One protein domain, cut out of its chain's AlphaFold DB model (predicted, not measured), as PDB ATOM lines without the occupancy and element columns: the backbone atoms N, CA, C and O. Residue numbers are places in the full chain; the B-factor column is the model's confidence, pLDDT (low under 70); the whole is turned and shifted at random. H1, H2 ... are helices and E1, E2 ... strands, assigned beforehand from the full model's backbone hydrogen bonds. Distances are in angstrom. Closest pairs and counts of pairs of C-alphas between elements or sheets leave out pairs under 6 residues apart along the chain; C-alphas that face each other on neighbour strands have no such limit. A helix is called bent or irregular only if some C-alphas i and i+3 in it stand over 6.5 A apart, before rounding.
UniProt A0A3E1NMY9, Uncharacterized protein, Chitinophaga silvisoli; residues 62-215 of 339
ATOM      1  N   VAL A  62      26.499 -14.144 193.707       97.06
ATOM      2  CA  VAL A  62      26.537 -13.357 192.467       97.06
ATOM      3  C   VAL A  62      26.787 -11.892 192.803       97.06
ATOM      4  O   VAL A  62      26.111 -11.308 193.654       97.06
ATOM      5  N   GLY A  63      27.745 -11.281 192.117       97.62
ATOM      6  CA  GLY A  63      28.095  -9.883 192.333       97.62
ATOM      7  C   GLY A  63      28.989  -9.323 191.241       97.62
ATOM      8  O   GLY A  63      28.998  -9.823 190.120       97.62
ATOM      9  N   HIS A  64      29.736  -8.283 191.586       98.44
ATOM     10  CA  HIS A  64      30.736  -7.637 190.743       98.44
ATOM     11  C   HIS A  64      31.876  -7.085 191.605       98.44
ATOM     12  O   HIS A  64      31.716  -6.858 192.809       98.44
ATOM     13  N   LEU A  65      33.025  -6.844 190.975       98.31
ATOM     14  CA  LEU A  65      34.064  -5.991 191.546       98.31
ATOM     15  C   LEU A  65      33.598  -4.532 191.410       98.31
ATOM     16  O   LEU A  65      33.376  -4.053 190.301       98.31
ATOM     17  N   GLU A  66      33.383  -3.853 192.535       95.38
ATOM     18  CA  GLU A  66      32.913  -2.461 192.580       95.38
ATOM     19  C   GLU A  66      34.092  -1.491 192.477       95.38
ATOM     20  O   GLU A  66      34.051  -0.517 191.723       95.38
ATOM     21  N   ASP A  67      35.155  -1.766 193.234       94.19
ATOM     22  CA  ASP A  67      36.295  -0.867 193.374       94.19
ATOM     23  C   ASP A  67      37.584  -1.628 193.698       94.19
ATOM     24  O   ASP A  67      37.562  -2.624 194.432       94.19
ATOM     25  N   VAL A  68      38.702  -1.122 193.181       96.50
ATOM     26  CA  VAL A  68      40.052  -1.575 193.514       96.50
ATOM     27  C   VAL A  68      40.951  -0.363 193.723       96.50
ATOM     28  O   VAL A  68      41.045   0.516 192.866       96.50
ATOM     29  N   LYS A  69      41.611  -0.306 194.878       95.56
ATOM     30  CA  LYS A  69      42.425   0.850 195.263       95.56
ATOM     31  C   LYS A  69      43.540   0.480 196.226       95.56
ATOM     32  O   LYS A  69      43.469  -0.541 196.908       95.56
ATOM     33  N   VAL A  70      44.538   1.354 196.300       97.50
ATOM     34  CA  VAL A  70      45.555   1.327 197.351       97.50
ATOM     35  C   VAL A  70      45.073   2.211 198.494       97.50
ATOM     36  O   VAL A  70      44.822   3.400 198.307       97.50
ATOM     37  N   ASP A  71      44.922   1.615 199.667       92.81
ATOM     38  CA  ASP A  71      44.681   2.322 200.918       92.81
ATOM     39  C   ASP A  71      45.932   2.228 201.804       92.81
ATOM     40  O   ASP A  71      46.869   1.490 201.501       92.81
ATOM     41  N   TRP A  72      45.946   2.979 202.905       93.94
ATOM     42  CA  TRP A  72      47.078   3.050 203.829       93.94
ATOM     43  C   TRP A  72      46.628   2.840 205.270       93.94
ATOM     44  O   TRP A  72      45.498   3.181 205.639       93.94
ATOM     45  N   ALA A  73      47.498   2.244 206.080       89.88
ATOM     46  CA  ALA A  73      47.313   2.126 207.520       89.88
ATOM     47  C   ALA A  73      48.649   2.323 208.228       89.88
ATOM     48  O   ALA A  73      49.650   1.718 207.853       89.88
ATOM     49  N   THR A  74      48.634   3.135 209.280       93.25
ATOM     50  CA  THR A  74      49.748   3.236 210.222       93.25
ATOM     51  C   THR A  74      49.632   2.109 211.233       93.25
ATOM     52  O   THR A  74      48.613   1.992 211.922       93.25
ATOM     53  N   LEU A  75      50.657   1.264 211.295       88.69
ATOM     54  CA  LEU A  75      50.752   0.221 212.302       88.69
ATOM     55  C   LEU A  75      51.182   0.827 213.633       88.69
ATOM     56  O   LEU A  75      51.909   1.816 213.685       88.69
ATOM     57  N   LYS A  76      50.702   0.232 214.721       88.44
ATOM     58  CA  LYS A  76      51.154   0.588 216.065       88.44
ATOM     59  C   LYS A  76      52.545   0.009 216.319       88.44
ATOM     60  O   LYS A  76      52.952  -0.936 215.645       88.44
ATOM     61  N   ASP A  77      53.225   0.538 217.325       84.81
ATOM     62  CA  ASP A  77      54.557   0.071 217.723       84.81
ATOM     63  C   ASP A  77      54.544  -1.375 218.258       84.81
ATOM     64  O   ASP A  77      55.550  -2.072 218.206       84.81
ATOM     65  N   ASP A  78      53.394  -1.848 218.748       83.38
ATOM     66  CA  ASP A  78      53.186  -3.181 219.321       83.38
ATOM     67  C   ASP A  78      52.518  -4.173 218.349       83.38
ATOM     68  O   ASP A  78      51.894  -5.148 218.772       83.38
ATOM     69  N   VAL A  79      52.614  -3.935 217.033       83.62
ATOM     70  CA  VAL A  79      51.959  -4.786 216.031       83.62
ATOM     71  C   VAL A  79      52.484  -6.229 216.068       83.62
ATOM     72  O   VAL A  79      53.664  -6.512 215.864       83.62
ATOM     73  N   GLN A  80      51.579  -7.183 216.292       78.12
ATOM     74  CA  GLN A  80      51.914  -8.603 216.281       78.12
ATOM     75  C   GLN A  80      51.933  -9.151 214.846       78.12
ATOM     76  O   GLN A  80      50.994  -8.959 214.073       78.12
ATOM     77  N   GLY A  81      52.992  -9.889 214.510       82.38
ATOM     78  CA  GLY A  81      53.124 -10.604 213.237       82.38
ATOM     79  C   GLY A  81      53.660  -9.779 212.064       82.38
ATOM     80  O   GLY A  81      53.848 -10.371 211.006       82.38
ATOM     81  N   MET A  82      53.893  -8.471 212.259       87.94
ATOM     82  CA  MET A  82      54.644  -7.599 211.342       87.94
ATOM     83  C   MET A  82      55.586  -6.611 212.079       87.94
ATOM     84  O   MET A  82      55.448  -5.396 211.907       87.94
ATOM     85  N   PRO A  83      56.479  -7.086 212.969       90.62
ATOM     86  CA  PRO A  83      57.303  -6.222 213.820       90.62
ATOM     87  C   PRO A  83      58.245  -5.256 213.075       90.62
ATOM     88  O   PRO A  83      58.482  -4.163 213.578       90.62
ATOM     89  N   SER A  84      58.773  -5.599 211.897       92.12
ATOM     90  CA  SER A  84      59.634  -4.716 211.096       92.12
ATOM     91  C   SER A  84      58.885  -3.504 210.543       92.12
ATOM     92  O   SER A  84      59.509  -2.514 210.184       92.12
ATOM     93  N   PHE A  85      57.552  -3.564 210.483       94.44
ATOM     94  CA  PHE A  85      56.696  -2.448 210.081       94.44
ATOM     95  C   PHE A  85      56.095  -1.689 211.276       94.44
ATOM     96  O   PHE A  85      55.216  -0.845 211.086       94.44
ATOM     97  N   ALA A  86      56.523  -1.978 212.510       94.12
ATOM     98  CA  ALA A  86      56.037  -1.297 213.707       94.12
ATOM     99  C   ALA A  86      56.206   0.230 213.596       94.12
ATOM    100  O   ALA A  86      57.267   0.729 213.227       94.12
ATOM    101  N   GLY A  87      55.129   0.975 213.863       92.50
ATOM    102  CA  GLY A  87      55.100   2.439 213.741       92.50
ATOM    103  C   GLY A  87      55.068   2.978 212.300       92.50
ATOM    104  O   GLY A  87      54.897   4.183 212.097       92.50
ATOM    105  N   MET A  88      55.194   2.121 211.281       94.81
ATOM    106  CA  MET A  88      55.252   2.535 209.878       94.81
ATOM    107  C   MET A  88      53.863   2.637 209.239       94.81
ATOM    108  O   MET A  88      52.899   1.975 209.631       94.81
ATOM    109  N   SER A  89      53.757   3.472 208.204       96.06
ATOM    110  CA  SER A  89      52.580   3.535 207.335       96.06
ATOM    111  C   SER A  89      52.757   2.586 206.158       96.06
ATOM    112  O   SER A  89      53.620   2.814 205.313       96.06
ATOM    113  N   ILE A  90      51.915   1.556 206.074       96.50
ATOM    114  CA  ILE A  90      51.990   0.533 205.028       96.50
ATOM    115  C   ILE A  90      50.851   0.677 204.005       96.50
ATOM    116  O   ILE A  90      49.714   0.986 204.394       96.50
ATOM    117  N   PRO A  91      51.111   0.451 202.703       97.62
ATOM    118  CA  PRO A  91      50.071   0.360 201.692       97.62
ATOM    119  C   PRO A  91      49.357  -0.988 201.810       97.62
ATOM    120  O   PRO A  91      49.950  -1.982 202.212       97.62
ATOM    121  N   TYR A  92      48.100  -1.065 201.404       95.56
ATOM    122  CA  TYR A  92      47.436  -2.340 201.152       95.56
ATOM    123  C   TYR A  92      46.482  -2.224 199.973       95.56
ATOM    124  O   TYR A  92      45.835  -1.196 199.758       95.56
ATOM    125  N   LEU A  93      46.396  -3.302 199.200       97.06
ATOM    126  CA  LEU A  93      45.499  -3.390 198.061       97.06
ATOM    127  C   LEU A  93      44.115  -3.823 198.544       97.06
ATOM    128  O   LEU A  93      43.944  -4.918 199.083       97.06
ATOM    129  N   THR A  94      43.122  -2.964 198.344       95.62
ATOM    130  CA  THR A  94      41.732  -3.206 198.729       95.62
ATOM    131  C   THR A  94      40.896  -3.517 197.496       95.62
ATOM    132  O   THR A  94      40.745  -2.673 196.616       95.62
ATOM    133  N   PHE A  95      40.258  -4.686 197.485       96.81
ATOM    134  CA  PHE A  95      39.181  -5.023 196.558       96.81
ATOM    135  C   PHE A  95      37.842  -4.920 197.281       96.81
ATOM    136  O   PHE A  95      37.624  -5.592 198.292       96.81
ATOM    137  N   THR A  96      36.922  -4.109 196.765       96.50
ATOM    138  CA  THR A  96      35.532  -4.083 197.228       96.50
ATOM    139  C   THR A  96      34.661  -4.793 196.211       96.50
ATOM    140  O   THR A  96      34.509  -4.329 195.087       96.50
ATOM    141  N   PHE A  97      34.037  -5.886 196.632       98.25
ATOM    142  CA  PHE A  97      33.026  -6.579 195.850       98.25
ATOM    143  C   PHE A  97      31.646  -6.236 196.376       98.25
ATOM    144  O   PHE A  97      31.465  -5.985 197.575       98.25
ATOM    145  N   ALA A  98      30.669  -6.244 195.478       97.44
ATOM    146  CA  ALA A  98      29.306  -5.920 195.827       97.44
ATOM    147  C   ALA A  98      28.285  -6.805 195.111       97.44
ATOM    148  O   ALA A  98      28.550  -7.352 194.042       97.44
ATOM    149  N   SER A  99      27.108  -6.975 195.712       97.44
ATOM    150  CA  SER A  99      26.013  -7.714 195.078       97.44
ATOM    151  C   SER A  99      25.335  -6.886 193.985       97.44
ATOM    152  O   SER A  99      25.368  -5.654 193.989       97.44
ATOM    153  N   ASN A 100      24.650  -7.561 193.064       95.62
ATOM    154  CA  ASN A 100      24.000  -6.928 191.909       95.62
ATOM    155  C   ASN A 100      22.636  -6.284 192.217       95.62
ATOM    156  O   ASN A 100      21.833  -6.098 191.307       95.62
ATOM    157  N   HIS A 101      22.355  -5.935 193.477       93.56
ATOM    158  CA  HIS A 101      21.115  -5.233 193.814       93.56
ATOM    159  C   HIS A 101      21.064  -3.875 193.093       93.56
ATOM    160  O   HIS A 101      22.019  -3.085 193.156       93.56
ATOM    161  N   GLU A 102      19.933  -3.605 192.435       89.94
ATOM    162  CA  GLU A 102      19.654  -2.321 191.783       89.94
ATOM    163  C   GLU A 102      19.557  -1.200 192.822       89.94
ATOM    164  O   GLU A 102      20.147  -0.131 192.659       89.94
ATOM    165  N   ASN A 103      18.886  -1.479 193.945       88.62
ATOM    166  CA  ASN A 103      18.836  -0.581 195.087       88.62
ATOM    167  C   ASN A 103      20.165  -0.615 195.858       88.62
ATOM    168  O   ASN A 103      20.500  -1.597 196.524       88.62
ATOM    169  N   ILE A 104      20.903   0.497 195.837       86.94
ATOM    170  CA  ILE A 104      22.186   0.632 196.541       86.94
ATOM    171  C   ILE A 104      22.072   0.406 198.059       86.94
ATOM    172  O   ILE A 104      23.025  -0.062 198.682       86.94
ATOM    173  N   ASN A 105      20.902   0.672 198.651       86.50
ATOM    174  CA  ASN A 105      20.637   0.459 200.078       86.50
ATOM    175  C   ASN A 105      20.435  -1.025 200.430       86.50
ATOM    176  O   ASN A 105      20.456  -1.414 201.599       86.50
ATOM    177  N   GLU A 106      20.234  -1.874 199.429       89.50
ATOM    178  CA  GLU A 106      20.182  -3.330 199.565       89.50
ATOM    179  C   GLU A 106      21.473  -3.990 199.085       89.50
ATOM    180  O   GLU A 106      21.678  -5.182 199.297       89.50
ATOM    181  N   ARG A 107      22.399  -3.227 198.510       93.06
ATOM    182  CA  ARG A 107      23.676  -3.771 198.074       93.06
ATOM    183  C   ARG A 107      24.450  -4.342 199.261       93.06
ATOM    184  O   ARG A 107      24.592  -3.709 200.310       93.06
ATOM    185  N   ARG A 108      24.923  -5.570 199.080       95.25
ATOM    186  CA  ARG A 108      25.802  -6.278 200.008       95.25
ATOM    187  C   ARG A 108      27.235  -6.052 199.585       95.25
ATOM    188  O   ARG A 108      27.485  -5.908 198.393       95.25
ATOM    189  N   TYR A 109      28.150  -6.038 200.541       94.81
ATOM    190  CA  TYR A 109      29.559  -5.790 200.291       94.81
ATOM    191  C   TYR A 109      30.422  -6.808 201.024       94.81
ATOM    192  O   TYR A 109      30.114  -7.217 202.145       94.81
ATOM    193  N   VAL A 110      31.531  -7.163 200.390       94.88
ATOM    194  CA  VAL A 110      32.643  -7.891 200.998       94.88
ATOM    195  C   VAL A 110      33.935  -7.250 200.509       94.88
ATOM    196  O   VAL A 110      34.016  -6.763 199.380       94.88
ATOM    197  N   THR A 111      34.935  -7.194 201.379       93.00
ATOM    198  CA  THR A 111      36.212  -6.560 201.070       93.00
ATOM    199  C   THR A 111      37.330  -7.567 201.267       93.00
ATOM    200  O   THR A 111      37.415  -8.169 202.334       93.00
ATOM    201  N   GLN A 112      38.193  -7.706 200.261       93.94
ATOM    202  CA  GLN A 112      39.475  -8.387 200.401       93.94
ATOM    203  C   GLN A 112      40.576  -7.340 200.511       93.94
ATOM    204  O   GLN A 112      40.607  -6.392 199.728       93.94
ATOM    205  N   ARG A 113      41.486  -7.525 201.465       93.25
ATOM    206  CA  ARG A 113      42.694  -6.708 201.593       93.25
ATOM    207  C   ARG A 113      43.914  -7.594 201.426       93.25
ATOM    208  O   ARG A 113      43.943  -8.685 201.990       93.25
ATOM    209  N   LEU A 114      44.892  -7.128 200.664       95.06
ATOM    210  CA  LEU A 114      46.205  -7.753 200.553       95.06
ATOM    211  C   LEU A 114      47.233  -6.792 201.129       95.06
ATOM    212  O   LEU A 114      47.279  -5.626 200.736       95.06
ATOM    213  N   LEU A 115      48.010  -7.277 202.088       93.62
ATOM    214  CA  LEU A 115      49.005  -6.490 202.800       93.62
ATOM    215  C   LEU A 115      50.408  -6.858 202.324       93.62
ATOM    216  O   LEU A 115      50.601  -7.986 201.865       93.62
ATOM    217  N   PRO A 116      51.376  -5.937 202.441       96.06
ATOM    218  CA  PRO A 116      52.779  -6.260 202.271       96.06
ATOM    219  C   PRO A 116      53.192  -7.332 203.272       96.06
ATOM    220  O   PRO A 116      52.626  -7.455 204.363       96.06
ATOM    221  N   VAL A 117      54.198  -8.097 202.883       95.56
ATOM    222  CA  VAL A 117      54.845  -9.084 203.736       95.56
ATOM    223  C   VAL A 117      56.243  -8.573 204.036       95.56
ATOM    224  O   VAL A 117      56.905  -8.026 203.159       95.56
ATOM    225  N   GLU A 118      56.677  -8.716 205.281       94.56
ATOM    226  CA  GLU A 118      58.035  -8.357 205.675       94.56
ATOM    227  C   GLU A 118      59.051  -9.212 204.917       94.56
ATOM    228  O   GLU A 118      58.823 -10.407 204.697       94.56
ATOM    229  N   SER A 119      60.186  -8.616 204.580       96.44
ATOM    230  CA  SER A 119      61.333  -9.354 204.066       96.44
ATOM    231  C   SER A 119      62.130  -9.924 205.243       96.44
ATOM    232  O   SER A 119      62.449  -9.211 206.194       96.44
ATOM    233  N   ASN A 120      62.336 -11.241 205.251       95.25
ATOM    234  CA  ASN A 120      63.134 -11.968 206.238       95.25
ATOM    235  C   ASN A 120      63.442 -13.386 205.731       95.25
ATOM    236  O   ASN A 120      62.852 -13.870 204.769       95.25
ATOM    237  N   VAL A 121      64.305 -14.103 206.455       95.25
ATOM    238  CA  VAL A 121      64.721 -15.479 206.127       95.25
ATOM    239  C   VAL A 121      63.566 -16.473 205.938       95.25
ATOM    240  O   VAL A 121      63.718 -17.478 205.252       95.25
ATOM    241  N   GLU A 122      62.401 -16.225 206.539       95.44
ATOM    242  CA  GLU A 122      61.255 -17.116 206.392       95.44
ATOM    243  C   GLU A 122      60.434 -16.804 205.141       95.44
ATOM    244  O   GLU A 122      59.731 -17.689 204.662       95.44
ATOM    245  N   THR A 123      60.464 -15.569 204.639       95.38
ATOM    246  CA  THR A 123      59.587 -15.092 203.560       95.38
ATOM    247  C   THR A 123      60.249 -15.070 202.188       95.38
ATOM    248  O   THR A 123      59.519 -15.005 201.199       95.38
ATOM    249  N   ILE A 124      61.575 -15.220 202.118       95.62
ATOM    250  CA  ILE A 124      62.299 -15.462 200.861       95.62
ATOM    251  C   ILE A 124      61.851 -16.766 200.184       95.62
ATOM    252  O   ILE A 124      61.322 -17.666 200.856       95.62
ATOM    253  N   PRO A 125      62.088 -16.936 198.870       94.75
ATOM    254  CA  PRO A 125      61.780 -18.190 198.197       94.75
ATOM    255  C   PRO A 125      62.470 -19.388 198.871       94.75
ATOM    256  O   PRO A 125      63.658 -19.361 199.175       94.75
ATOM    257  N   GLY A 126      61.705 -20.455 199.125       91.69
ATOM    258  CA  GLY A 126      62.173 -21.644 199.855       91.69
ATOM    259  C   GLY A 126      62.039 -21.563 201.385       91.69
ATOM    260  O   GLY A 126      62.083 -22.602 202.044       91.69
ATOM    261  N   GLY A 127      61.804 -20.377 201.954       93.69
ATOM    262  CA  GLY A 127      61.533 -20.194 203.382       93.69
ATOM    263  C   GLY A 127      60.155 -20.721 203.815       93.69
ATOM    264  O   GLY A 127      59.221 -20.846 203.015       93.69
ATOM    265  N   LYS A 128      59.973 -21.012 205.115       94.81
ATOM    266  CA  LYS A 128      58.721 -21.617 205.636       94.81
ATOM    267  C   LYS A 128      57.505 -20.682 205.553       94.81
ATOM    268  O   LYS A 128      56.359 -21.116 205.671       94.81
ATOM    269  N   GLY A 129      57.757 -19.386 205.410       93.62
ATOM    270  CA  GLY A 129      56.796 -18.300 205.269       93.62
ATOM    271  C   GLY A 129      56.672 -17.749 203.846       93.62
ATOM    272  O   GLY A 129      55.862 -16.842 203.664       93.62
ATOM    273  N   ALA A 130      57.388 -18.295 202.854       94.06
ATOM    274  CA  ALA A 130      57.350 -17.848 201.454       94.06
ATOM    275  C   ALA A 130      55.919 -17.791 200.894       94.06
ATOM    276  O   ALA A 130      55.531 -16.863 200.186       94.06
ATOM    277  N   TRP A 131      55.076 -18.736 201.324       92.75
ATOM    278  CA  TRP A 131      53.665 -18.802 200.949       92.75
ATOM    279  C   TRP A 131      52.881 -17.516 201.261       92.75
ATOM    280  O   TRP A 131      51.856 -17.261 200.630       92.75
ATOM    281  N   LYS A 132      53.317 -16.708 202.237       93.19
ATOM    282  CA  LYS A 132      52.673 -15.429 202.567       93.19
ATOM    283  C   LYS A 132      52.835 -14.431 201.423       93.19
ATOM    284  O   LYS A 132      51.852 -13.791 201.054       93.19
ATOM    285  N   VAL A 133      54.042 -14.341 200.861       95.25
ATOM    286  CA  VAL A 133      54.361 -13.505 199.693       95.25
ATOM    287  C   VAL A 133      53.608 -14.040 198.477       95.25
ATOM    288  O   VAL A 133      52.851 -13.305 197.840       95.25
ATOM    289  N   ASP A 134      53.708 -15.350 198.235       94.19
ATOM    290  CA  ASP A 134      53.021 -16.012 197.125       94.19
ATOM    291  C   ASP A 134      51.514 -15.780 197.155       94.19
ATOM    292  O   ASP A 134      50.910 -15.554 196.114       94.19
ATOM    293  N   ASN A 135      50.875 -15.835 198.323       93.69
ATOM    294  CA  ASN A 135      49.427 -15.674 198.423       93.69
ATOM    295  C   ASN A 135      48.956 -14.282 197.996       93.69
ATOM    296  O   ASN A 135      47.895 -14.175 197.376       93.69
ATOM    297  N   VAL A 136      49.733 -13.230 198.275       95.69
ATOM    298  CA  VAL A 136      49.431 -11.873 197.796       95.69
ATOM    299  C   VAL A 136      49.407 -11.866 196.269       95.69
ATOM    300  O   VAL A 136      48.390 -11.518 195.661       95.69
ATOM    301  N   PHE A 137      50.482 -12.341 195.641       97.00
ATOM    302  CA  PHE A 137      50.604 -12.338 194.185       97.00
ATOM    303  C   PHE A 137      49.681 -13.343 193.498       97.00
ATOM    304  O   PHE A 137      49.146 -13.046 192.434       97.00
ATOM    305  N   ARG A 138      49.398 -14.496 194.112       95.75
ATOM    306  CA  ARG A 138      48.408 -15.469 193.624       95.75
ATOM    307  C   ARG A 138      47.011 -14.869 193.616       95.75
ATOM    308  O   ARG A 138      46.303 -15.035 192.626       95.75
ATOM    309  N   PHE A 139      46.619 -14.144 194.666       96.56
ATOM    310  CA  PHE A 139      45.318 -13.476 194.695       96.56
ATOM    311  C   PHE A 139      45.227 -12.393 193.617       96.56
ATOM    312  O   PHE A 139      44.250 -12.361 192.868       96.56
ATOM    313  N   MET A 140      46.258 -11.553 193.481       97.50
ATOM    314  CA  MET A 140      46.333 -10.561 192.403       97.50
ATOM    315  C   MET A 140      46.239 -11.232 191.029       97.50
ATOM    316  O   MET A 140      45.348 -10.912 190.246       97.50
ATOM    317  N   LYS A 141      47.077 -12.237 190.762       96.75
ATOM    318  CA  LYS A 141      47.077 -12.988 189.503       96.75
ATOM    319  C   LYS A 141      45.726 -13.641 189.221       96.75
ATOM    320  O   LYS A 141      45.294 -13.634 188.077       96.75
ATOM    321  N   HIS A 142      45.021 -14.149 190.232       97.56
ATOM    322  CA  HIS A 142      43.680 -14.715 190.063       97.56
ATOM    323  C   HIS A 142      42.664 -13.677 189.571       97.56
ATOM    324  O   HIS A 142      41.964 -13.909 188.587       97.56
ATOM    325  N   ILE A 143      42.615 -12.499 190.200       97.69
ATOM    326  CA  ILE A 143      41.744 -11.405 189.741       97.69
ATOM    327  C   ILE A 143      42.138 -10.960 188.323       97.69
ATOM    328  O   ILE A 143      41.272 -10.770 187.464       97.69
ATOM    329  N   TYR A 144      43.440 -10.847 188.059       97.38
ATOM    330  CA  TYR A 144      43.977 -10.466 186.754       97.38
ATOM    331  C   TYR A 144      43.643 -11.494 185.666       97.38
ATOM    332  O   TYR A 144      43.244 -11.121 184.564       97.38
ATOM    333  N   ASN A 145      43.699 -12.788 185.991       96.94
ATOM    334  CA  ASN A 145      43.300 -13.884 185.113       96.94
ATOM    335  C   ASN A 145      41.845 -13.752 184.664       96.94
ATOM    336  O   ASN A 145      41.540 -13.899 183.482       96.94
ATOM    337  N   VAL A 146      40.949 -13.449 185.605       96.81
ATOM    338  CA  VAL A 146      39.509 -13.379 185.341       96.81
ATOM    339  C   VAL A 146      39.141 -12.167 184.488       96.81
ATOM    340  O   VAL A 146      38.351 -12.297 183.549       96.81
ATOM    341  N   PHE A 147      39.700 -10.991 184.784       97.12
ATOM    342  CA  PHE A 147      39.281  -9.754 184.120       97.12
ATOM    343  C   PHE A 147      40.163  -9.320 182.947       97.12
ATOM    344  O   PHE A 147      39.643  -8.711 182.010       97.12
ATOM    345  N   VAL A 148      41.461  -9.628 182.971       95.88
ATOM    346  CA  VAL A 148      42.442  -9.095 182.011       95.88
ATOM    347  C   VAL A 148      43.000 -10.179 181.107       95.88
ATOM    348  O   VAL A 148      42.817 -10.099 179.893       95.88
ATOM    349  N   LEU A 149      43.645 -11.198 181.679       96.12
ATOM    350  CA  LEU A 149      44.362 -12.195 180.887       96.12
ATOM    351  C   LEU A 149      43.399 -13.106 180.124       96.12
ATOM    352  O   LEU A 149      43.608 -13.386 178.952       96.12
ATOM    353  N   LYS A 150      42.308 -13.570 180.740       92.31
ATOM    354  CA  LYS A 150      41.306 -14.412 180.057       92.31
ATOM    355  C   LYS A 150      41.932 -15.590 179.283       92.31
ATOM    356  O   LYS A 150      41.446 -15.961 178.217       92.31
ATOM    357  N   GLY A 151      43.013 -16.159 179.821       91.31
ATOM    358  CA  GLY A 151      43.750 -17.278 179.233       91.31
ATOM    359  C   GLY A 151      44.990 -16.917 178.408       91.31
ATOM    360  O   GLY A 151      45.663 -17.843 177.971       91.31
ATOM    361  N   ARG A 152      45.322 -15.633 178.196       96.62
ATOM    362  CA  ARG A 152      46.647 -15.255 177.665       96.62
ATOM    363  C   ARG A 152      47.711 -15.227 178.764       96.62
ATOM    364  O   ARG A 152      47.385 -15.066 179.939       96.62
ATOM    365  N   ASP A 153      48.969 -15.285 178.357       95.81
ATOM    366  CA  ASP A 153      50.100 -15.034 179.247       95.81
ATOM    367  C   ASP A 153      50.271 -13.533 179.539       95.81
ATOM    368  O   ASP A 153      49.748 -12.666 178.822       95.81
ATOM    369  N   LEU A 154      50.988 -13.236 180.627       96.44
ATOM    370  CA  LEU A 154      51.445 -11.882 180.947       96.44
ATOM    371  C   LEU A 154      52.432 -11.411 179.875       96.44
ATOM    372  O   LEU A 154      53.248 -12.205 179.405       96.44
ATOM    373  N   THR A 155      52.375 -10.130 179.509       96.81
ATOM    374  CA  THR A 155      53.444  -9.529 178.695       96.81
ATOM    375  C   THR A 155      54.664  -9.220 179.560       96.81
ATOM    376  O   THR A 155      54.552  -9.143 180.783       96.81
ATOM    377  N   GLU A 156      55.826  -9.018 178.938       96.88
ATOM    378  CA  GLU A 156      57.039  -8.604 179.657       96.88
ATOM    379  C   GLU A 156      56.803  -7.295 180.425       96.88
ATOM    380  O   GLU A 156      57.117  -7.221 181.608       96.88
ATOM    381  N   GLU A 157      56.115  -6.311 179.827       95.94
ATOM    382  CA  GLU A 157      55.829  -5.051 180.523       95.94
ATOM    383  C   GLU A 157      54.894  -5.235 181.728       95.94
ATOM    384  O   GLU A 157      54.996  -4.511 182.719       95.94
ATOM    385  N   GLU A 158      53.961  -6.190 181.659       96.12
ATOM    386  CA  GLU A 158      53.087  -6.525 182.786       96.12
ATOM    387  C   GLU A 158      53.847  -7.252 183.897       96.12
ATOM    388  O   GLU A 158      53.564  -7.010 185.070       96.12
ATOM    389  N   ILE A 159      54.802  -8.119 183.549       96.62
ATOM    390  CA  ILE A 159      55.685  -8.784 184.517       96.62
ATOM    391  C   ILE A 159      56.539  -7.735 185.227       96.62
ATOM    392  O   ILE A 159      56.520  -7.676 186.457       96.62
ATOM    393  N   ASP A 160      57.202  -6.861 184.475       96.44
ATOM    394  CA  ASP A 160      58.057  -5.808 185.023       96.44
ATOM    395  C   ASP A 160      57.265  -4.861 185.935       96.44
ATOM    396  O   ASP A 160      57.696  -4.525 187.037       96.44
ATOM    397  N   ALA A 161      56.053  -4.470 185.526       96.56
ATOM    398  CA  ALA A 161      55.204  -3.578 186.314       96.56
ATOM    399  C   ALA A 161      54.679  -4.206 187.618       96.56
ATOM    400  O   ALA A 161      54.288  -3.465 188.529       96.56
ATOM    401  N   LEU A 162      54.615  -5.540 187.693       97.50
ATOM    402  CA  LEU A 162      54.025  -6.299 188.801       97.50
ATOM    403  C   LEU A 162      55.048  -7.095 189.620       97.50
ATOM    404  O   LEU A 162      54.648  -7.860 190.501       97.50
ATOM    405  N   THR A 163      56.338  -6.890 189.371       96.62
ATOM    406  CA  THR A 163      57.436  -7.487 190.136       96.62
ATOM    407  C   THR A 163      57.913  -6.517 191.217       96.62
ATOM    408  O   THR A 163      57.909  -5.299 191.028       96.62
ATOM    409  N   LEU A 164      58.277  -7.048 192.390       97.19
ATOM    410  CA  LEU A 164      58.860  -6.242 193.464       97.19
ATOM    411  C   LEU A 164      60.203  -5.663 193.009       97.19
ATOM    412  O   LEU A 164      60.967  -6.319 192.312       97.19
ATOM    413  N   SER A 165      60.485  -4.424 193.404       94.88
ATOM    414  CA  SER A 165      61.687  -3.702 192.971       94.88
ATOM    415  C   SER A 165      62.952  -4.051 193.756       94.88
ATOM    416  O   SER A 165      64.015  -3.547 193.414       94.88
ATOM    417  N   PHE A 166      62.824  -4.830 194.829       95.50
ATOM    418  CA  PHE A 166      63.928  -5.252 195.684       95.50
ATOM    419  C   PHE A 166      64.157  -6.755 195.529       95.50
ATOM    420  O   PHE A 166      63.230  -7.502 195.207       95.50
ATOM    421  N   GLU A 167      65.379  -7.184 195.812       94.38
ATOM    422  CA  GLU A 167      65.775  -8.585 195.878       94.38
ATOM    423  C   GLU A 167      66.347  -8.838 197.273       94.38
ATOM    424  O   GLU A 167      67.258  -8.142 197.717       94.38
ATOM    425  N   ASP A 168      65.757  -9.788 197.991       95.75
ATOM    426  CA  ASP A 168      66.099 -10.104 199.377       95.75
ATOM    427  C   ASP A 168      66.807 -11.454 199.518       95.75
ATOM    428  O   ASP A 168      66.881 -12.024 200.608       95.75
ATOM    429  N   PHE A 169      67.356 -11.972 198.420       96.25
ATOM    430  CA  PHE A 169      68.171 -13.177 198.409       96.25
ATOM    431  C   PHE A 169      69.333 -13.067 197.417       96.25
ATOM    432  O   PHE A 169      69.263 -12.332 196.441       96.25
ATOM    433  N   ASP A 170      70.422 -13.780 197.689       94.25
ATOM    434  CA  ASP A 170      71.578 -13.857 196.793       94.25
ATOM    435  C   ASP A 170      71.469 -15.028 195.794       94.25
ATOM    436  O   ASP A 170      70.522 -15.819 195.811       94.25
ATOM    437  N   GLU A 171      72.489 -15.196 194.947       93.50
ATOM    438  CA  GLU A 171      72.583 -16.299 193.975       93.50
ATOM    439  C   GLU A 171      72.525 -17.702 194.621       93.50
ATOM    440  O   GLU A 171      72.233 -18.690 193.944       93.50
ATOM    441  N   ASN A 172      72.786 -17.805 195.929       93.88
ATOM    442  CA  ASN A 172      72.743 -19.045 196.702       93.88
ATOM    443  C   ASN A 172      71.415 -19.229 197.456       93.88
ATOM    444  O   ASN A 172      71.318 -20.137 198.289       93.88
ATOM    445  N   MET A 173      70.405 -18.394 197.188       91.50
ATOM    446  CA  MET A 173      69.117 -18.360 197.890       91.50
ATOM    447  C   MET A 173      69.250 -18.046 199.390       91.50
ATOM    448  O   MET A 173      68.425 -18.479 200.200       91.50
ATOM    449  N   GLN A 174      70.298 -17.322 199.791       95.12
ATOM    450  CA  GLN A 174      70.479 -16.862 201.165       95.12
ATOM    451  C   GLN A 174      69.884 -15.474 201.342       95.12
ATOM    452  O   GLN A 174      70.067 -14.609 200.495       95.12
ATOM    453  N   TYR A 175      69.207 -15.257 202.470       96.69
ATOM    454  CA  TYR A 175      68.575 -13.979 202.783       96.69
ATOM    455  C   TYR A 175      69.587 -12.823 202.817       96.69
ATOM    456  O   TYR A 175      70.561 -12.865 203.575       96.69
ATOM    457  N   VAL A 176      69.294 -11.770 202.057       96.69
ATOM    458  CA  VAL A 176      69.987 -10.480 202.068       96.69
ATOM    459  C   VAL A 176      69.055  -9.453 202.718       96.69
ATOM    460  O   VAL A 176      67.936  -9.274 202.241       96.69
ATOM    461  N   PRO A 177      69.468  -8.779 203.808       96.25
ATOM    462  CA  PRO A 177      68.619  -7.805 204.481       96.25
ATOM    463  C   PRO A 177      68.181  -6.653 203.576       96.25
ATOM    464  O   PRO A 177      69.017  -6.008 202.948       96.25
ATOM    465  N   VAL A 178      66.879  -6.364 203.593       97.19
ATOM    466  CA  VAL A 178      66.266  -5.207 202.930       97.19
ATOM    467  C   VAL A 178      65.563  -4.356 203.984       97.19
ATOM    468  O   VAL A 178      64.840  -4.879 204.836       97.19
ATOM    469  N   GLU A 179      65.777  -3.043 203.939       97.12
ATOM    470  CA  GLU A 179      65.160  -2.114 204.888       97.12
ATOM    471  C   GLU A 179      63.635  -2.091 204.722       97.12
ATOM    472  O   GLU A 179      63.092  -2.182 203.616       97.12
ATOM    473  N   ALA A 180      62.914  -1.941 205.832       96.69
ATOM    474  CA  ALA A 180      61.456  -2.015 205.839       96.69
ATOM    475  C   ALA A 180      60.806  -0.962 204.921       96.69
ATOM    476  O   ALA A 180      59.815  -1.252 204.247       96.69
ATOM    477  N   GLU A 181      61.384   0.237 204.833       97.56
ATOM    478  CA  GLU A 181      60.955   1.303 203.929       97.56
ATOM    479  C   GLU A 181      61.063   0.902 202.453       97.56
ATOM    480  O   GLU A 181      60.186   1.252 201.656       97.56
ATOM    481  N   GLU A 182      62.104   0.156 202.084       98.06
ATOM    482  CA  GLU A 182      62.305  -0.339 200.723       98.06
ATOM    483  C   GLU A 182      61.293  -1.438 200.386       98.06
ATOM    484  O   GLU A 182      60.654  -1.386 199.329       98.06
ATOM    485  N   VAL A 183      61.031  -2.351 201.328       98.06
ATOM    486  CA  VAL A 183      59.975  -3.367 201.185       98.06
ATOM    487  C   VAL A 183      58.608  -2.705 200.974       98.06
ATOM    488  O   VAL A 183      57.863  -3.046 200.048       98.06
ATOM    489  N   ILE A 184      58.282  -1.708 201.801       98.19
ATOM    490  CA  ILE A 184      57.044  -0.926 201.709       98.19
ATOM    491  C   ILE A 184      56.943  -0.210 200.354       98.19
ATOM    492  O   ILE A 184      55.875  -0.222 199.728       98.19
ATOM    493  N   ALA A 185      58.032   0.400 199.880       98.25
ATOM    494  CA  ALA A 185      58.079   1.089 198.593       98.25
ATOM    495  C   ALA A 185      57.894   0.132 197.401       98.25
ATOM    496  O   ALA A 185      57.174   0.471 196.452       98.25
ATOM    497  N   GLY A 186      58.465  -1.075 197.471       98.19
ATOM    498  CA  GLY A 186      58.276  -2.126 196.471       98.19
ATOM    499  C   GLY A 186      56.809  -2.543 196.353       98.19
ATOM    500  O   GLY A 186      56.216  -2.457 195.274       98.19
ATOM    501  N   TYR A 187      56.171  -2.891 197.477       98.50
ATOM    502  CA  TYR A 187      54.747  -3.253 197.490       98.50
ATOM    503  C   TYR A 187      53.836  -2.106 197.050       98.50
ATOM    504  O   TYR A 187      52.883  -2.334 196.303       98.50
ATOM    505  N   LYS A 188      54.128  -0.868 197.469       98.31
ATOM    506  CA  LYS A 188      53.398   0.320 197.007       98.31
ATOM    507  C   LYS A 188      53.400   0.393 195.481       98.31
ATOM    508  O   LYS A 188      52.335   0.527 194.882       98.31
ATOM    509  N   THR A 189      54.581   0.301 194.872       98.44
ATOM    510  CA  THR A 189      54.757   0.422 193.418       98.44
ATOM    511  C   THR A 189      53.947  -0.642 192.685       98.44
ATOM    512  O   THR A 189      53.153  -0.312 191.801       98.44
ATOM    513  N   VAL A 190      54.060  -1.901 193.113       98.56
ATOM    514  CA  VAL A 190      53.315  -3.012 192.511       98.56
ATOM    515  C   VAL A 190      51.803  -2.838 192.682       98.56
ATOM    516  O   VAL A 190      51.053  -2.988 191.717       98.56
ATOM    517  N   PHE A 191      51.322  -2.470 193.874       98.69
ATOM    518  CA  PHE A 191      49.890  -2.254 194.106       98.69
ATOM    519  C   PHE A 191      49.335  -1.086 193.281       98.69
ATOM    520  O   PHE A 191      48.251  -1.204 192.705       98.69
ATOM    521  N   GLU A 192      50.066   0.026 193.172       98.25
ATOM    522  CA  GLU A 192      49.666   1.169 192.349       98.25
ATOM    523  C   GLU A 192      49.635   0.815 190.857       98.25
ATOM    524  O   GLU A 192      48.677   1.166 190.161       98.25
ATOM    525  N   ASN A 193      50.639   0.089 190.361       98.25
ATOM    526  CA  ASN A 193      50.673  -0.390 188.979       98.25
ATOM    527  C   ASN A 193      49.518  -1.350 188.691       98.25
ATOM    528  O   ASN A 193      48.813  -1.191 187.694       98.25
ATOM    529  N   TYR A 194      49.246  -2.275 189.606       98.44
ATOM    530  CA  TYR A 194      48.133  -3.206 189.487       98.44
ATOM    531  C   TYR A 194      46.773  -2.492 189.412       98.44
ATOM    532  O   TYR A 194      45.949  -2.794 188.546       98.44
ATOM    533  N   VAL A 195      46.548  -1.484 190.264       97.94
ATOM    534  CA  VAL A 195      45.341  -0.643 190.213       97.94
ATOM    535  C   VAL A 195      45.239   0.106 188.883       97.94
ATOM    536  O   VAL A 195      44.150   0.170 188.310       97.94
ATOM    537  N   LYS A 196      46.342   0.657 188.357       96.62
ATOM    538  CA  LYS A 196      46.351   1.329 187.044       96.62
ATOM    539  C   LYS A 196      45.968   0.367 185.919       96.62
ATOM    540  O   LYS A 196      45.127   0.724 185.095       96.62
ATOM    541  N   LEU A 197      46.525  -0.845 185.917       96.81
ATOM    542  CA  LEU A 197      46.218  -1.877 184.923       96.81
ATOM    543  C   LEU A 197      44.739  -2.281 184.970       96.81
ATOM    544  O   LEU A 197      44.087  -2.342 183.930       96.81
ATOM    545  N   LEU A 198      44.168  -2.481 186.163       96.94
ATOM    546  CA  LEU A 198      42.742  -2.797 186.297       96.94
ATOM    547  C   LEU A 198      41.828  -1.616 185.944       96.94
ATOM    548  O   LEU A 198      40.751  -1.815 185.385       96.94
ATOM    549  N   ASN A 199      42.232  -0.384 186.241       93.62
ATOM    550  CA  ASN A 199      41.457   0.800 185.875       93.62
ATOM    551  C   ASN A 199      41.579   1.165 184.391       93.62
ATOM    552  O   ASN A 199      40.719   1.894 183.894       93.62
ATOM    553  N   ASN A 200      42.609   0.665 183.699       91.44
ATOM    554  CA  ASN A 200      42.803   0.731 182.250       91.44
ATOM    555  C   ASN A 200      42.441   2.110 181.664       91.44
ATOM    556  O   ASN A 200      41.473   2.276 180.918       91.44
ATOM    557  N   ASN A 201      43.194   3.136 182.076       86.19
ATOM    558  CA  ASN A 201      43.032   4.525 181.629       86.19
ATOM    559  C   ASN A 201      41.605   5.083 181.811       86.19
ATOM    560  O   ASN A 201      41.071   5.779 180.948       86.19
ATOM    561  N   GLY A 202      40.975   4.763 182.944       87.00
ATOM    562  CA  GLY A 202      39.629   5.230 183.281       87.00
ATOM    563  C   GLY A 202      38.503   4.405 182.653       87.00
ATOM    564  O   GLY A 202      37.335   4.769 182.795       87.00
ATOM    565  N   LYS A 203      38.825   3.282 182.000       92.31
ATOM    566  CA  LYS A 203      37.869   2.277 181.514       92.31
ATOM    567  C   LYS A 203      38.123   0.947 182.225       92.31
ATOM    568  O   LYS A 203      38.730   0.057 181.625       92.31
ATOM    569  N   PRO A 204      37.675   0.800 183.487       95.88
ATOM    570  CA  PRO A 204      38.038  -0.350 184.295       95.88
ATOM    571  C   PRO A 204      37.678  -1.672 183.627       95.88
ATOM    572  O   PRO A 204      36.571  -1.838 183.121       95.88
ATOM    573  N   VAL A 205      38.599  -2.631 183.676       96.56
ATOM    574  CA  VAL A 205      38.473  -3.946 183.020       96.56
ATOM    575  C   VAL A 205      37.345  -4.807 183.598       96.56
ATOM    576  O   VAL A 205      36.904  -5.768 182.974       96.56
ATOM    577  N   TYR A 206      36.870  -4.454 184.793       96.62
ATOM    578  CA  TYR A 206      35.746  -5.078 185.489       96.62
ATOM    579  C   TYR A 206      34.396  -4.397 185.194       96.62
ATOM    580  O   TYR A 206      33.384  -4.692 185.837       96.62
ATOM    581  N   LYS A 207      34.362  -3.499 184.204       96.50
ATOM    582  CA  LYS A 207      33.150  -2.913 183.626       96.50
ATOM    583  C   LYS A 207      33.064  -3.256 182.139       96.50
ATOM    584  O   LYS A 207      34.073  -3.417 181.461       96.50
ATOM    585  N   ASP A 208      31.844  -3.394 181.637       93.25
ATOM    586  CA  ASP A 208      31.589  -3.624 180.222       93.25
ATOM    587  C   ASP A 208      31.810  -2.347 179.386       93.25
ATOM    588  O   ASP A 208      32.081  -1.261 179.906       93.25
ATOM    589  N   ALA A 209      31.657  -2.457 178.065       91.12
ATOM    590  CA  ALA A 209      31.825  -1.330 177.145       91.12
ATOM    591  C   ALA A 209      30.857  -0.153 177.403       91.12
ATOM    592  O   ALA A 209      31.108   0.956 176.932       91.12
ATOM    593  N   LYS A 210      29.761  -0.377 178.140       92.44
ATOM    594  CA  LYS A 210      28.777   0.641 178.538       92.44
ATOM    595  C   LYS A 210      29.047   1.189 179.946       92.44
ATOM    596  O   LYS A 210      28.277   2.014 180.434       92.44
ATOM    597  N   GLY A 211      30.117   0.741 180.604       91.69
ATOM    598  CA  GLY A 211      30.467   1.120 181.969       91.69
ATOM    599  C   GLY A 211      29.655   0.399 183.049       91.69
ATOM    600  O   GLY A 211      29.761   0.767 184.222       91.69
ATOM    601  N   LYS A 212      28.855  -0.616 182.695       94.25
ATOM    602  CA  LYS A 212      28.115  -1.429 183.666       94.25
ATOM    603  C   LYS A 212      29.064  -2.449 184.307       94.25
ATOM    604  O   LYS A 212      29.895  -3.013 183.598       94.25
ATOM    605  N   PRO A 213      28.959  -2.722 185.619       96.19
ATOM    606  CA  PRO A 213      29.769  -3.757 186.251       96.19
ATOM    607  C   PRO A 213      29.590  -5.127 185.586       96.19
ATOM    608  O   PRO A 213      28.470  -5.516 185.242       96.19
ATOM    609  N   ILE A 214      30.695  -5.856 185.424       97.44
ATOM    610  CA  ILE A 214      30.682  -7.232 184.925       97.44
ATOM    611  C   ILE A 214      30.269  -8.168 186.062       97.44
ATOM    612  O   ILE A 214      30.877  -8.165 187.134       97.44
ATOM    613  N   THR A 215      29.249  -8.987 185.812       97.75
ATOM    614  CA  THR A 215      28.779  -9.982 186.779       97.75
ATOM    615  C   THR A 215      29.766 -11.140 186.907       97.75
ATOM    616  O   THR A 215      30.239 -11.691 185.912       97.75
TER     617      THR A 215
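What this domain is: This is residues 62 to 215 of the 339 residues of an uncharacterized protein of Chitinophaga silvisoli (UniProt A0A3E1NMY9). A twisted, three-stranded sheet covers two long helices, H1 and H3, which run side by side over one of its faces, while its other face is bare of helices. The short helix H2 packs on H3, away from the sheet. The printed part has 154 residues with three named strands and three named helices, in the order E1 E2 E3 H1 H2 H3; the sheet's order is E1 E2 E3, antiparallel throughout, and the class is mixed, helices and strands. The whole is compact, with a radius of gyration of the C-alphas of 17.3 A, and the C-alphas span 52 by 38 by 26 A.

How they stand to each other: Begin at E1, residues 62 to 74, which bends by 61 degrees at residue 69. Its neighbour E2, residues 89 to 99, makes a hairpin with it: look for N 64 and O 98, 2.9 A apart, and N 92 and O 71, 2.8 A, both within hydrogen-bond range. E3, residues 108 to 114, makes a hairpin with E2, with N 95 and O 112 within hydrogen-bond range at 2.8 A. The three form a meander, each strand the antiparallel neighbour of the one before. H1, residues 130 to 149, lies over E2 and E3 at a height over the sheet of 10.9 A, slantwise to the strands; its closest C-alphas to E3 are Val 136 and Leu 114, 5.9 A apart. H3, residues 180 to 202, lies over E1 and E2 at 9.2 A height over the sheet, along the strands; its closest C-alphas to E2 are Lys 188 and Pro 91, 5.7 A apart. H1 and H3 make two layers with the sheet, helices on one face of it. These helices are close but not clearly touching, the closest C-alphas being Val 148 and Leu 198 at 7.6 A; they run the same way at a shallow tilt of 11 degrees. H2, residues 156 to 162, is not on the sheet and is apart from H1. It touches H3 at residues 190 to 194 alone, with the C-alphas of Leu 162 and Val 190 closest at 5.0 A, at a steep tilt of 59 degrees, opposite ways. In H2 every O i to N i+4 pair is within hydrogen-bond range; in H1 14 of 16 are, in H3 17 of 19.

Where its parts are: Find C-alpha 62 at (26.537, -13.357, 192.467); from there E1 runs 33.6 A to C-alpha 74. E2 measures 31.3 A and E3 20.5 A. H1 starts at C-alpha 130, (57.350, -17.848, 201.454), and runs 25.0 A with a kink of 28 degrees near residue 143; it is only just irregular, C-alphas 146 and 149 being 6.7 A apart. H2 measures 9.9 A. H3 runs 32.2 A to C-alpha 202 at (39.629, 5.230, 183.281), with a kink of 46 degrees near residue 196; it is irregular, C-alphas 198 and 201 being 8.7 A apart.

The domain as a whole: The two C-alphas farthest apart are those of Asn 103 and Asn 172, 57.0 A. The links E1 to E2, E3 to H1 and H2 to H3 are long. The printed part has no cut, and no printed residue is under 70 in pLDDT.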